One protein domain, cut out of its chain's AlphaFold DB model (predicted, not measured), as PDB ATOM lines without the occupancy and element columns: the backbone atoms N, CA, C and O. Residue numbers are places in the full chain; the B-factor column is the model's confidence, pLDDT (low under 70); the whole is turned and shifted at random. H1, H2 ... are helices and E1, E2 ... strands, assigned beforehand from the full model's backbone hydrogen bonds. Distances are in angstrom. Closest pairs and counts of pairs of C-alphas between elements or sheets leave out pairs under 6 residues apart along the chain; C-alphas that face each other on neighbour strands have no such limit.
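AT A GLANCE: This is residues 15 to 98 of the 99 residues of an uncharacterized protein of Desulfosarcina widdelii (UniProt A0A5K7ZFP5). Picture a twisted sheet of four strands, E1 to E4, with two helices, H1 and H2, over one face and set crosswise to each other. A long loop, residues 65 to 82, lies at the E4 edge and leads from that strand into H2. The printed part has 84 residues, with two named helices and four named strands in the order H1, E1, E2, E3, E4, H2, and the class is mixed, helices and strands. The sheet order is E1, E2, E3, E4, antiparallel throughout. The whole is compact, with a radius of gyration of the C-alphas of 12.0 A and spans of 33 by 33 by 20 A.

IN THESE COORDINATES: Find C-alpha 15 at (95.336, 108.004, 77.309); from there H1 runs over residues 15 to 23, 12.4 A long. Next come E1, residues 28 to 33, 14.2 A, and E2, residues 40 to 47, the longest strand at 23.3 A, which begins at C-alpha 40 at (73.703, 100.446, 81.506). E3 is residues 53 to 57, 13.2 A, and E4 is residues 61 to 64, 10.0 A. H2, residues 83 to 97, covers 21.0 A and ends at C-alpha 97 at (95.501, 95.527, 77.885).

HOW THE PARTS SIT: Start with the sheet, a meander in which each strand is the antiparallel neighbour of the one before; E1 and E2, E2 and E3, and E3 and E4 are hairpins. Look at N 29 and O 43, 2.9 A apart, for E1 and E2; N 56 and O 44, 2.8 A, for E2 and E3; and N 57 and O 61, 2.8 A, for E3 and E4, each within hydrogen-bond range. The pairing is staggered: E2 pairs with E1 over residues 40 to 44 and with E3 over residues 44 to 47. The edge strands E1 and E4 are apart. H1 and H2 are on the same face of the sheet, in two layers, helices on one face of a sheet. H1 has a height over the sheet of 7.9 A and runs across the strands, at 83 degrees to E2 on the local plane; its closest C-alphas to E2 are Leu 21 and Ala 45, 5.6 A. H2 comes closest to E1 at the C-alphas of Leu 32 and Pro 88, 6.3 A. With residues 89 to 93 alone H2 touches H1, about perpendicular at 74 degrees; their closest C-alphas are Val 17 and Cys 93, 5.8 A. In H1 every O i to N i+4 pair is within hydrogen-bond range, in H2 9 of 11.

THE WHOLE: The C-alphas of Lys 77 and Gly 98, the two farthest apart, are 35.3 A from each other. The printed part has no cut, and the link from E4 to H2 is long, with 18 residues. The mean pLDDT of the printed part is 88.2; look for values under 70 at residues 76 to 80, within that link.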
ATOM      1  N   ARG A  15      94.879 108.156  78.695       96.25
ATOM      2  CA  ARG A  15      95.336 108.004  77.309       96.25
ATOM      3  C   ARG A  15      95.100 106.589  76.793       96.25
ATOM      4  O   ARG A  15      94.683 106.450  75.646       96.25
ATOM      5  N   GLU A  16      95.355 105.574  77.611       95.44
ATOM      6  CA  GLU A  16      95.082 104.172  77.273       95.44
ATOM      7  C   GLU A  16      93.593 103.970  77.029       95.44
ATOM      8  O   GLU A  16      93.197 103.578  75.934       95.44
ATOM      9  N   VAL A  17      92.761 104.391  77.981       95.12
ATOM     10  CA  VAL A  17      91.300 104.334  77.861       95.12
ATOM     11  C   VAL A  17      90.801 105.058  76.611       95.12
ATOM     12  O   VAL A  17      90.011 104.512  75.844       95.12
ATOM     13  N   PHE A  18      91.262 106.288  76.380       96.44
ATOM     14  CA  PHE A  18      90.851 107.086  75.227       96.44
ATOM     15  C   PHE A  18      91.271 106.445  73.900       96.44
ATOM     16  O   PHE A  18      90.524 106.490  72.920       96.44
ATOM     17  N   THR A  19      92.459 105.837  73.870       94.81
ATOM     18  CA  THR A  19      92.978 105.114  72.706       94.81
ATOM     19  C   THR A  19      92.137 103.874  72.429       94.81
ATOM     20  O   THR A  19      91.712 103.689  71.290       94.81
ATOM     21  N   GLU A  20      91.821 103.077  73.451       92.38
ATOM     22  CA  GLU A  20      90.980 101.885  73.297       92.38
ATOM     23  C   GLU A  20      89.554 102.235  72.870       92.38
ATOM     24  O   GLU A  20      89.047 101.657  71.909       92.38
ATOM     25  N   LEU A  21      88.931 103.243  73.489       93.00
ATOM     26  CA  LEU A  21      87.631 103.765  73.055       93.00
ATOM     27  C   LEU A  21      87.670 104.228  71.596       93.00
ATOM     28  O   LEU A  21      86.748 103.955  70.834       93.00
ATOM     29  N   SER A  22      88.747 104.900  71.180       94.56
ATOM     30  CA  SER A  22      88.887 105.417  69.814       94.56
ATOM     31  C   SER A  22      89.054 104.329  68.750       94.56
ATOM     32  O   SER A  22      88.784 104.608  67.584       94.56
ATOM     33  N   LYS A  23      89.469 103.111  69.123       93.06
ATOM     34  CA  LYS A  23      89.555 101.959  68.207       93.06
ATOM     35  C   LYS A  23      88.194 101.317  67.927       93.06
ATOM     36  O   LYS A  23      88.062 100.584  66.950       93.06
ATOM     37  N   GLN A  24      87.196 101.566  68.771       91.12
ATOM     38  CA  GLN A  24      85.872 100.971  68.627       91.12
ATOM     39  C   GLN A  24      85.078 101.628  67.492       91.12
ATOM     40  O   GLN A  24      85.284 102.813  67.193       91.12
ATOM     41  N   PRO A  25      84.121 100.911  66.875       91.38
ATOM     42  CA  PRO A  25      83.174 101.514  65.947       91.38
ATOM     43  C   PRO A  25      82.509 102.750  66.560       91.38
ATOM     44  O   PRO A  25      82.073 102.740  67.709       91.38
ATOM     45  N   LEU A  26      82.463 103.846  65.796       90.75
ATOM     46  CA  LEU A  26      81.937 105.149  66.238       90.75
ATOM     47  C   LEU A  26      82.643 105.759  67.465       90.75
ATOM     48  O   LEU A  26      82.169 106.766  67.996       90.75
ATOM     49  N   ARG A  27      83.793 105.198  67.866       94.19
ATOM     50  CA  ARG A  27      84.557 105.554  69.069       94.19
ATOM     51  C   ARG A  27      83.760 105.362  70.364       94.19
ATOM     52  O   ARG A  27      83.988 106.084  71.337       94.19
ATOM     53  N   THR A  28      82.805 104.430  70.353       92.69
ATOM     54  CA  THR A  28      81.842 104.197  71.435       92.69
ATOM     55  C   THR A  28      81.965 102.776  71.976       92.69
ATOM     56  O   THR A  28      82.095 101.824  71.213       92.69
ATOM     57  N   ILE A  29      81.851 102.630  73.294       91.81
ATOM     58  CA  ILE A  29      81.646 101.351  73.976       91.81
ATOM     59  C   ILE A  29      80.276 101.386  74.635       91.81
ATOM     60  O   ILE A  29      79.984 102.296  75.411       91.81
ATOM     61  N   SER A  30      79.454 100.386  74.337       90.44
ATOM     62  CA  SER A  30      78.137 100.182  74.934       90.44
ATOM     63  C   SER A  30      78.143  99.007  75.916       90.44
ATOM     64  O   SER A  30      79.099  98.235  75.988       90.44
ATOM     65  N   GLY A  31      77.077  98.887  76.710       88.31
ATOM     66  CA  GLY A  31      76.901  97.772  77.646       88.31
ATOM     67  C   GLY A  31      77.728  97.870  78.933       88.31
ATOM     68  O   GLY A  31      77.763  96.911  79.702       88.31
ATOM     69  N   LEU A  32      78.363  99.014  79.201       91.81
ATOM     70  CA  LEU A  32      79.004  99.271  80.489       91.81
ATOM     71  C   LEU A  32      77.937  99.483  81.562       91.81
ATOM     72  O   LEU A  32      76.872 100.016  81.271       91.81
ATOM     73  N   GLN A  33      78.214  99.111  82.809       93.50
ATOM     74  CA  GLN A  33      77.277  99.280  83.923       93.50
ATOM     75  C   GLN A  33      77.854 100.216  84.969       93.50
ATOM     76  O   GLN A  33      78.978 100.028  85.419       93.50
ATOM     77  N   THR A  34      77.086 101.229  85.360       89.38
ATOM     78  CA  THR A  34      77.496 102.175  86.405       89.38
ATOM     79  C   THR A  34      77.736 101.476  87.743       89.38
ATOM     80  O   THR A  34      76.997 100.570  88.140       89.38
ATOM     81  N   THR A  35      78.751 101.926  88.479       84.44
ATOM     82  CA  THR A  35      79.027 101.421  89.828       84.44
ATOM     83  C   THR A  35      77.884 101.795  90.780       84.44
ATOM     84  O   THR A  35      77.529 102.965  90.904       84.44
ATOM     85  N   GLY A  36      77.323 100.806  91.482       79.44
ATOM     86  CA  GLY A  36      76.273 100.985  92.491       79.44
ATOM     87  C   GLY A  36      74.866 100.666  91.986       79.44
ATOM     88  O   GLY A  36      74.224  99.778  92.535       79.44
ATOM     89  N   SER A  37      74.384 101.356  90.947       79.00
ATOM     90  CA  SER A  37      73.020 101.158  90.424       79.00
ATOM     91  C   SER A  37      72.921 100.118  89.304       79.00
ATOM     92  O   SER A  37      71.813  99.694  88.982       79.00
ATOM     93  N   GLY A  38      74.044  99.716  88.692       86.75
ATOM     94  CA  GLY A  38      74.062  98.733  87.601       86.75
ATOM     95  C   GLY A  38      73.398  99.226  86.311       86.75
ATOM     96  O   GLY A  38      73.141  98.438  85.403       86.75
ATOM     97  N   VAL A  39      73.110 100.528  86.211       90.19
ATOM     98  CA  VAL A  39      72.461 101.117  85.036       90.19
ATOM     99  C   VAL A  39      73.426 101.068  83.862       90.19
ATOM    100  O   VAL A  39      74.569 101.523  83.983       90.19
ATOM    101  N   ALA A  40      72.947 100.525  82.743       92.56
ATOM    102  CA  ALA A  40      73.703 100.446  81.506       92.56
ATOM    103  C   ALA A  40      73.988 101.847  80.945       92.56
ATOM    104  O   ALA A  40      73.133 102.735  80.984       92.56
ATOM    105  N   PHE A  41      75.185 102.040  80.407       93.25
ATOM    106  CA  PHE A  41      75.595 103.282  79.776       93.25
ATOM    107  C   PHE A  41      76.538 103.041  78.601       93.25
ATOM    108  O   PHE A  41      77.099 101.957  78.420       93.25
ATOM    109  N   GLU A  42      76.715 104.102  77.821       94.19
ATOM    110  CA  GLU A  42      77.685 104.167  76.741       94.19
ATOM    111  C   GLU A  42      78.754 105.207  77.074       94.19
ATOM    112  O   GLU A  42      78.452 106.272  77.617       94.19
ATOM    113  N   ALA A  43      80.004 104.894  76.746       95.12
ATOM    114  CA  ALA A  43      81.127 105.815  76.838       95.12
ATOM    115  C   ALA A  43      81.680 106.072  75.440       95.12
ATOM    116  O   ALA A  43      81.864 105.131  74.667       95.12
ATOM    117  N   LYS A  44      81.973 107.332  75.118       96.31
ATOM    118  CA  LYS A  44      82.467 107.716  73.792       96.31
ATOM    119  C   LYS A  44      83.708 108.592  73.874       96.31
ATOM    120  O   LYS A  44      83.699 109.608  74.560       96.31
ATOM    121  N   ALA A  45      84.757 108.248  73.132       96.50
ATOM    122  CA  ALA A  45      85.925 109.113  72.987       96.50
ATOM    123  C   ALA A  45      85.644 110.244  71.988       96.50
ATOM    124  O   ALA A  45      85.338 110.000  70.819       96.50
ATOM    125  N   ASN A  46      85.781 111.489  72.442       95.62
ATOM    126  CA  ASN A  46      85.589 112.690  71.638       95.62
ATOM    127  C   ASN A  46      86.718 113.699  71.868       95.62
ATOM    128  O   ASN A  46      87.367 113.723  72.910       95.62
ATOM    129  N   THR A  47      86.899 114.585  70.894       94.50
ATOM    130  CA  THR A  47      87.842 115.702  70.980       94.50
ATOM    131  C   THR A  47      87.047 116.995  70.840       94.50
ATOM    132  O   THR A  47      86.238 117.146  69.921       94.50
ATOM    133  N   ALA A  48      87.204 117.909  71.795       91.25
ATOM    134  CA  ALA A  48      86.531 119.199  71.787       91.25
ATOM    135  C   ALA A  48      87.104 120.106  70.685       91.25
ATOM    136  O   ALA A  48      88.193 119.873  70.165       91.25
ATOM    137  N   LYS A  49      86.380 121.179  70.333       90.88
ATOM    138  CA  LYS A  49      86.821 122.141  69.302       90.88
ATOM    139  C   LYS A  49      88.159 122.816  69.629       90.88
ATOM    140  O   LYS A  49      88.847 123.255  68.720       90.88
ATOM    141  N   ASP A  50      88.500 122.904  70.911       90.94
ATOM    142  CA  ASP A  50      89.766 123.445  71.411       90.94
ATOM    143  C   ASP A  50      90.898 122.399  71.467       90.94
ATOM    144  O   ASP A  50      91.973 122.683  71.988       90.94
ATOM    145  N   GLY A  51      90.665 121.190  70.943       90.81
ATOM    146  CA  GLY A  51      91.648 120.111  70.878       90.81
ATOM    147  C   GLY A  51      91.749 119.256  72.141       90.81
ATOM    148  O   GLY A  51      92.547 118.324  72.168       90.81
ATOM    149  N   ARG A  52      90.960 119.529  73.190       91.69
ATOM    150  CA  ARG A  52      90.989 118.710  74.410       91.69
ATOM    151  C   ARG A  52      90.234 117.401  74.222       91.69
ATOM    152  O   ARG A  52      89.052 117.401  73.876       91.69
ATOM    153  N   ASP A  53      90.898 116.296  74.530       95.25
ATOM    154  CA  ASP A  53      90.288 114.970  74.555       95.25
ATOM    155  C   ASP A  53      89.439 114.768  75.814       95.25
ATOM    156  O   ASP A  53      89.824 115.151  76.927       95.25
ATOM    157  N   PHE A  54      88.276 114.147  75.634       94.19
ATOM    158  CA  PHE A  54      87.367 113.797  76.717       94.19
ATOM    159  C   PHE A  54      86.572 112.529  76.407       94.19
ATOM    160  O   PHE A  54      86.354 112.161  75.251       94.19
ATOM    161  N   ILE A  55      86.105 111.874  77.466       94.56
ATOM    162  CA  ILE A  55      85.147 110.775  77.380       94.56
ATOM    163  C   ILE A  55      83.761 111.356  77.640       94.56
ATOM    164  O   ILE A  55      83.513 111.914  78.711       94.56
ATOM    165  N   ASP A  56      82.888 111.256  76.647       93.44
ATOM    166  CA  ASP A  56      81.485 111.641  76.724       93.44
ATOM    167  C   ASP A  56      80.664 110.496  77.320       93.44
ATOM    168  O   ASP A  56      80.870 109.322  76.999       93.44
ATOM    169  N   LEU A  57      79.756 110.858  78.216       91.94
ATOM    170  CA  LEU A  57      78.948 109.963  79.035       91.94
ATOM    171  C   LEU A  57      77.491 110.457  79.042       91.94
ATOM    172  O   LEU A  57      77.224 111.623  78.718       91.94
ATOM    173  N   PRO A  58      76.521 109.628  79.474       88.44
ATOM    174  CA  PRO A  58      75.123 110.039  79.530       88.44
ATOM    175  C   PRO A  58      74.906 111.311  80.348       88.44
ATOM    176  O   PRO A  58      75.655 111.614  81.280       88.44
ATOM    177  N   HIS A  59      73.836 112.034  80.021       84.25
ATOM    178  CA  HIS A  59      73.477 113.310  80.652       84.25
ATOM    179  C   HIS A  59      74.532 114.412  80.462       84.25
ATOM    180  O   HIS A  59      74.692 115.283  81.315       84.25
ATOM    181  N   SER A  60      75.240 114.391  79.324       83.56
ATOM    182  CA  SER A  60      76.320 115.339  79.001       83.56
ATOM    183  C   SER A  60      77.465 115.329  80.019       83.56
ATOM    184  O   SER A  60      78.162 116.335  80.190       83.56
ATOM    185  N   ASN A  61      77.645 114.204  80.719       87.00
ATOM    186  CA  ASN A  61      78.781 113.995  81.601       87.00
ATOM    187  C   ASN A  61      80.056 113.873  80.773       87.00
ATOM    188  O   ASN A  61      80.069 113.207  79.742       87.00
ATOM    189  N   ARG A  62      81.128 114.539  81.207       89.88
ATOM    190  CA  ARG A  62      82.415 114.490  80.511       89.88
ATOM    191  C   ARG A  62      83.540 114.236  81.491       89.88
ATOM    192  O   ARG A  62      83.618 114.897  82.527       89.88
ATOM    193  N   ILE A  63      84.421 113.313  81.127       91.81
ATOM    194  CA  ILE A  63      85.689 113.094  81.821       91.81
ATOM    195  C   ILE A  63      86.798 113.636  80.933       91.81
ATOM    196  O   ILE A  63      87.076 113.067  79.878       91.81
ATOM    197  N   TYR A  64      87.420 114.735  81.348       91.62
ATOM    198  CA  TYR A  64      88.652 115.210  80.730       91.62
ATOM    199  C   TYR A  64      89.853 114.479  81.325       91.62
ATOM    200  O   TYR A  64      89.773 113.921  82.420       91.62
ATOM    201  N   LYS A  65      90.988 114.539  80.629       92.12
ATOM    202  CA  LYS A  65      92.252 113.940  81.077       92.12
ATOM    203  C   LYS A  65      92.601 114.269  82.532       92.12
ATOM    204  O   LYS A  65      92.946 113.366  83.285       92.12
ATOM    205  N   ASP A  66      92.467 115.532  82.929       89.62
ATOM    206  CA  ASP A  66      92.841 115.995  84.275       89.62
ATOM    207  C   ASP A  66      91.817 115.613  85.360       89.62
ATOM    208  O   ASP A  66      92.078 115.782  86.553       89.62
ATOM    209  N   ASP A  67      90.646 115.124  84.951       90.31
ATOM    210  CA  ASP A  67      89.580 114.649  85.833       90.31
ATOM    211  C   ASP A  67      89.586 113.115  85.968       90.31
ATOM    212  O   ASP A  67      88.869 112.560  86.804       90.31
ATOM    213  N   TRP A  68      90.404 112.416  85.173       92.62
ATOM    214  CA  TRP A  68      90.575 110.971  85.278       92.62
ATOM    215  C   TRP A  68      91.167 110.589  86.639       92.62
ATOM    216  O   TRP A  68      92.117 111.208  87.112       92.62
ATOM    217  N   GLY A  69      90.598 109.564  87.275       92.06
ATOM    218  CA  GLY A  69      90.985 109.149  88.627       92.06
ATOM    219  C   GLY A  69      90.280 109.909  89.755       92.06
ATOM    220  O   GLY A  69      90.492 109.586  90.921       92.06
ATOM    221  N   TYR A  70      89.398 110.862  89.443       89.88
ATOM    222  CA  TYR A  70      88.619 111.600  90.436       89.88
ATOM    223  C   TYR A  70      87.127 111.281  90.344       89.88
ATOM    224  O   TYR A  70      86.580 110.986  89.286       89.88
ATOM    225  N   ARG A  71      86.429 111.351  91.480       86.94
ATOM    226  CA  ARG A  71      84.986 111.079  91.576       86.94
ATOM    227  C   ARG A  71      84.137 112.181  90.942       86.94
ATOM    228  O   ARG A  71      82.975 111.936  90.606       86.94
ATOM    229  N   ARG A  72      84.700 113.383  90.809       84.38
ATOM    230  CA  ARG A  72      84.059 114.606  90.310       84.38
ATOM    231  C   ARG A  72      85.000 115.312  89.345       84.38
ATOM    232  O   ARG A  72      86.213 115.259  89.533       84.38
ATOM    233  N   ASN A  73      84.436 116.001  88.360       77.12
ATOM    234  CA  ASN A  73      85.228 116.821  87.455       77.12
ATOM    235  C   ASN A  73      85.567 118.199  88.050       77.12
ATOM    236  O   ASN A  73      84.983 118.665  89.030       77.12
ATOM    237  N   SER A  74      86.526 118.857  87.416       74.69
ATOM    238  CA  SER A  74      87.034 120.184  87.757       74.69
ATOM    239  C   SER A  74      86.074 121.340  87.473       74.69
ATOM    240  O   SER A  74      86.282 122.438  87.984       74.69
ATOM    241  N   MET A  75      85.011 121.105  86.699       70.31
ATOM    242  CA  MET A  75      84.074 122.137  86.239       70.31
ATOM    243  C   MET A  75      83.088 122.609  87.320       70.31
ATOM    244  O   MET A  75      82.296 123.514  87.059       70.31
ATOM    245  N   GLY A  76      83.110 122.013  88.517       56.72
ATOM    246  CA  GLY A  76      82.482 122.565  89.724       56.72
ATOM    247  C   GLY A  76      80.952 122.666  89.722       56.72
ATOM    248  O   GLY A  76      80.386 123.088  90.722       56.72
ATOM    249  N   LYS A  77      80.257 122.270  88.646       57.06
ATOM    250  CA  LYS A  77      78.795 122.126  88.661       57.06
ATOM    251  C   LYS A  77      78.437 120.840  89.404       57.06
ATOM    252  O   LYS A  77      78.930 119.778  89.033       57.06
ATOM    253  N   ASP A  78      77.544 120.940  90.384       52.16
ATOM    254  CA  ASP A  78      77.065 119.903  91.323       52.16
ATOM    255  C   ASP A  78      76.603 118.535  90.751       52.16
ATOM    256  O   ASP A  78      76.093 117.696  91.491       52.16
ATOM    257  N   GLY A  79      76.753 118.247  89.457       53.41
ATOM    258  CA  GLY A  79      76.076 117.123  88.800       53.41
ATOM    259  C   GLY A  79      76.951 115.977  88.298       53.41
ATOM    260  O   GLY A  79      76.459 114.854  88.196       53.41
ATOM    261  N   GLN A  80      78.224 116.206  87.960       64.94
ATOM    262  CA  GLN A  80      78.977 115.198  87.198       64.94
ATOM    263  C   GLN A  80      79.690 114.217  88.132       64.94
ATOM    264  O   GLN A  80      80.882 114.336  88.423       64.94
ATOM    265  N   ARG A  81      78.926 113.234  88.624       75.62
ATOM    266  CA  ARG A  81      79.424 112.070  89.374       75.62
ATOM    267  C   ARG A  81      80.160 111.120  88.431       75.62
ATOM    268  O   ARG A  81      79.670 110.045  88.111       75.62
ATOM    269  N   ILE A  82      81.331 111.527  87.954       85.12
ATOM    270  CA  ILE A  82      82.090 110.762  86.957       85.12
ATOM    271  C   ILE A  82      82.658 109.444  87.506       85.12
ATOM    272  O   ILE A  82      82.856 108.497  86.747       85.12
ATOM    273  N   GLY A  83      82.843 109.342  88.828       86.00
ATOM    274  CA  GLY A  83      83.408 108.149  89.467       86.00
ATOM    275  C   GLY A  83      82.604 106.866  89.238       86.00
ATOM    276  O   GLY A  83      83.199 105.798  89.136       86.00
ATOM    277  N   GLN A  84      81.278 106.963  89.082       88.19
ATOM    278  CA  GLN A  84      80.419 105.797  88.814       88.19
ATOM    279  C   GLN A  84      80.582 105.233  87.392       88.19
ATOM    280  O   GLN A  84      80.127 104.126  87.122       88.19
ATOM    281  N   TYR A  85      81.210 105.995  86.492       91.81
ATOM    282  CA  TYR A  85      81.486 105.595  85.112       91.81
ATOM    283  C   TYR A  85      82.957 105.224  84.913       91.81
ATOM    284  O   TYR A  85      83.258 104.297  84.169       91.81
ATOM    285  N   ALA A  86      83.870 105.930  85.587       92.88
ATOM    286  CA  ALA A  86      85.307 105.768  85.389       92.88
ATOM    287  C   ALA A  86      85.801 104.351  85.721       92.88
ATOM    288  O   ALA A  86      86.594 103.806  84.964       92.88
ATOM    289  N   ARG A  87      85.294 103.725  86.796       92.19
ATOM    290  CA  ARG A  87      85.684 102.357  87.178       92.19
ATOM    291  C   ARG A  87      85.286 101.306  86.122       92.19
ATOM    292  O   ARG A  87      86.175 100.614  85.655       92.19
ATOM    293  N   PRO A  88      84.025 101.213  85.661       93.38
ATOM    294  CA  PRO A  88      83.658 100.265  84.601       93.38
ATOM    295  C   PRO A  88      84.459 100.431  83.304       93.38
ATOM    296  O   PRO A  88      84.741  99.453  82.612       93.38
ATOM    297  N   ILE A  89      84.817 101.672  82.962       94.44
ATOM    298  CA  ILE A  89      85.660 101.968  81.799       94.44
ATOM    299  C   ILE A  89      87.093 101.465  82.031       94.44
ATOM    300  O   ILE A  89      87.686 100.865  81.136       94.44
ATOM    301  N   ASP A  90      87.633 101.692  83.229       94.50
ATOM    302  CA  ASP A  90      88.947 101.209  83.652       94.50
ATOM    303  C   ASP A  90      89.017  99.675  83.644       94.50
ATOM    304  O   ASP A  90      89.916  99.112  83.030       94.50
ATOM    305  N   ASP A  91      88.018  98.993  84.209       92.44
ATOM    306  CA  ASP A  91      87.944  97.527  84.247       92.44
ATOM    307  C   ASP A  91      87.956  96.914  82.837       92.44
ATOM    308  O   ASP A  91      88.546  95.858  82.601       92.44
ATOM    309  N   LEU A  92      87.293  97.561  81.873       91.31
ATOM    310  CA  LEU A  92      87.328  97.122  80.481       91.31
ATOM    311  C   LEU A  92      88.709  97.342  79.859       91.31
ATOM    312  O   LEU A  92      89.219  96.455  79.178       91.31
ATOM    313  N   CYS A  93      89.308  98.506  80.098       92.75
ATOM    314  CA  CYS A  93      90.650  98.810  79.621       92.75
ATOM    315  C   CYS A  93      91.680  97.804  80.159       92.75
ATOM    316  O   CYS A  93      92.457  97.257  79.378       92.75
ATOM    317  N   GLN A  94      91.612  97.466  81.449       92.62
ATOM    318  CA  GLN A  94      92.458  96.442  82.065       92.62
ATOM    319  C   GLN A  94      92.317  95.086  81.362       92.62
ATOM    320  O   GLN A  94      93.321  94.480  80.990       92.62
ATOM    321  N   LYS A  95      91.082  94.639  81.090       89.38
ATOM    322  CA  LYS A  95      90.822  93.375  80.373       89.38
ATOM    323  C   LYS A  95      91.414  93.350  78.966       89.38
ATOM    324  O   LYS A  95      91.844  92.294  78.514       89.38
ATOM    325  N   VAL A  96      91.393  94.482  78.264       88.19
ATOM    326  CA  VAL A  96      91.911  94.587  76.892       88.19
ATOM    327  C   VAL A  96      93.438  94.630  76.876       88.19
ATOM    328  O   VAL A  96      94.053  94.022  76.003       88.19
ATOM    329  N   LEU A  97      94.050  95.333  77.830       83.69
ATOM    330  CA  LEU A  97      95.501  95.527  77.885       83.69
ATOM    331  C   LEU A  97      96.244  94.437  78.671       83.69
ATOM    332  O   LEU A  97      97.466  94.354  78.571       83.69
ATOM    333  N   GLY A  98      95.529  93.581  79.405       80.50
ATOM    334  CA  GLY A  98      96.122  92.503  80.199       80.50
ATOM    335  C   GLY A  98      96.839  93.002  81.456       80.50
ATOM    336  O   GLY A  98      97.866  92.429  81.823       80.50
TER     337      GLY A  98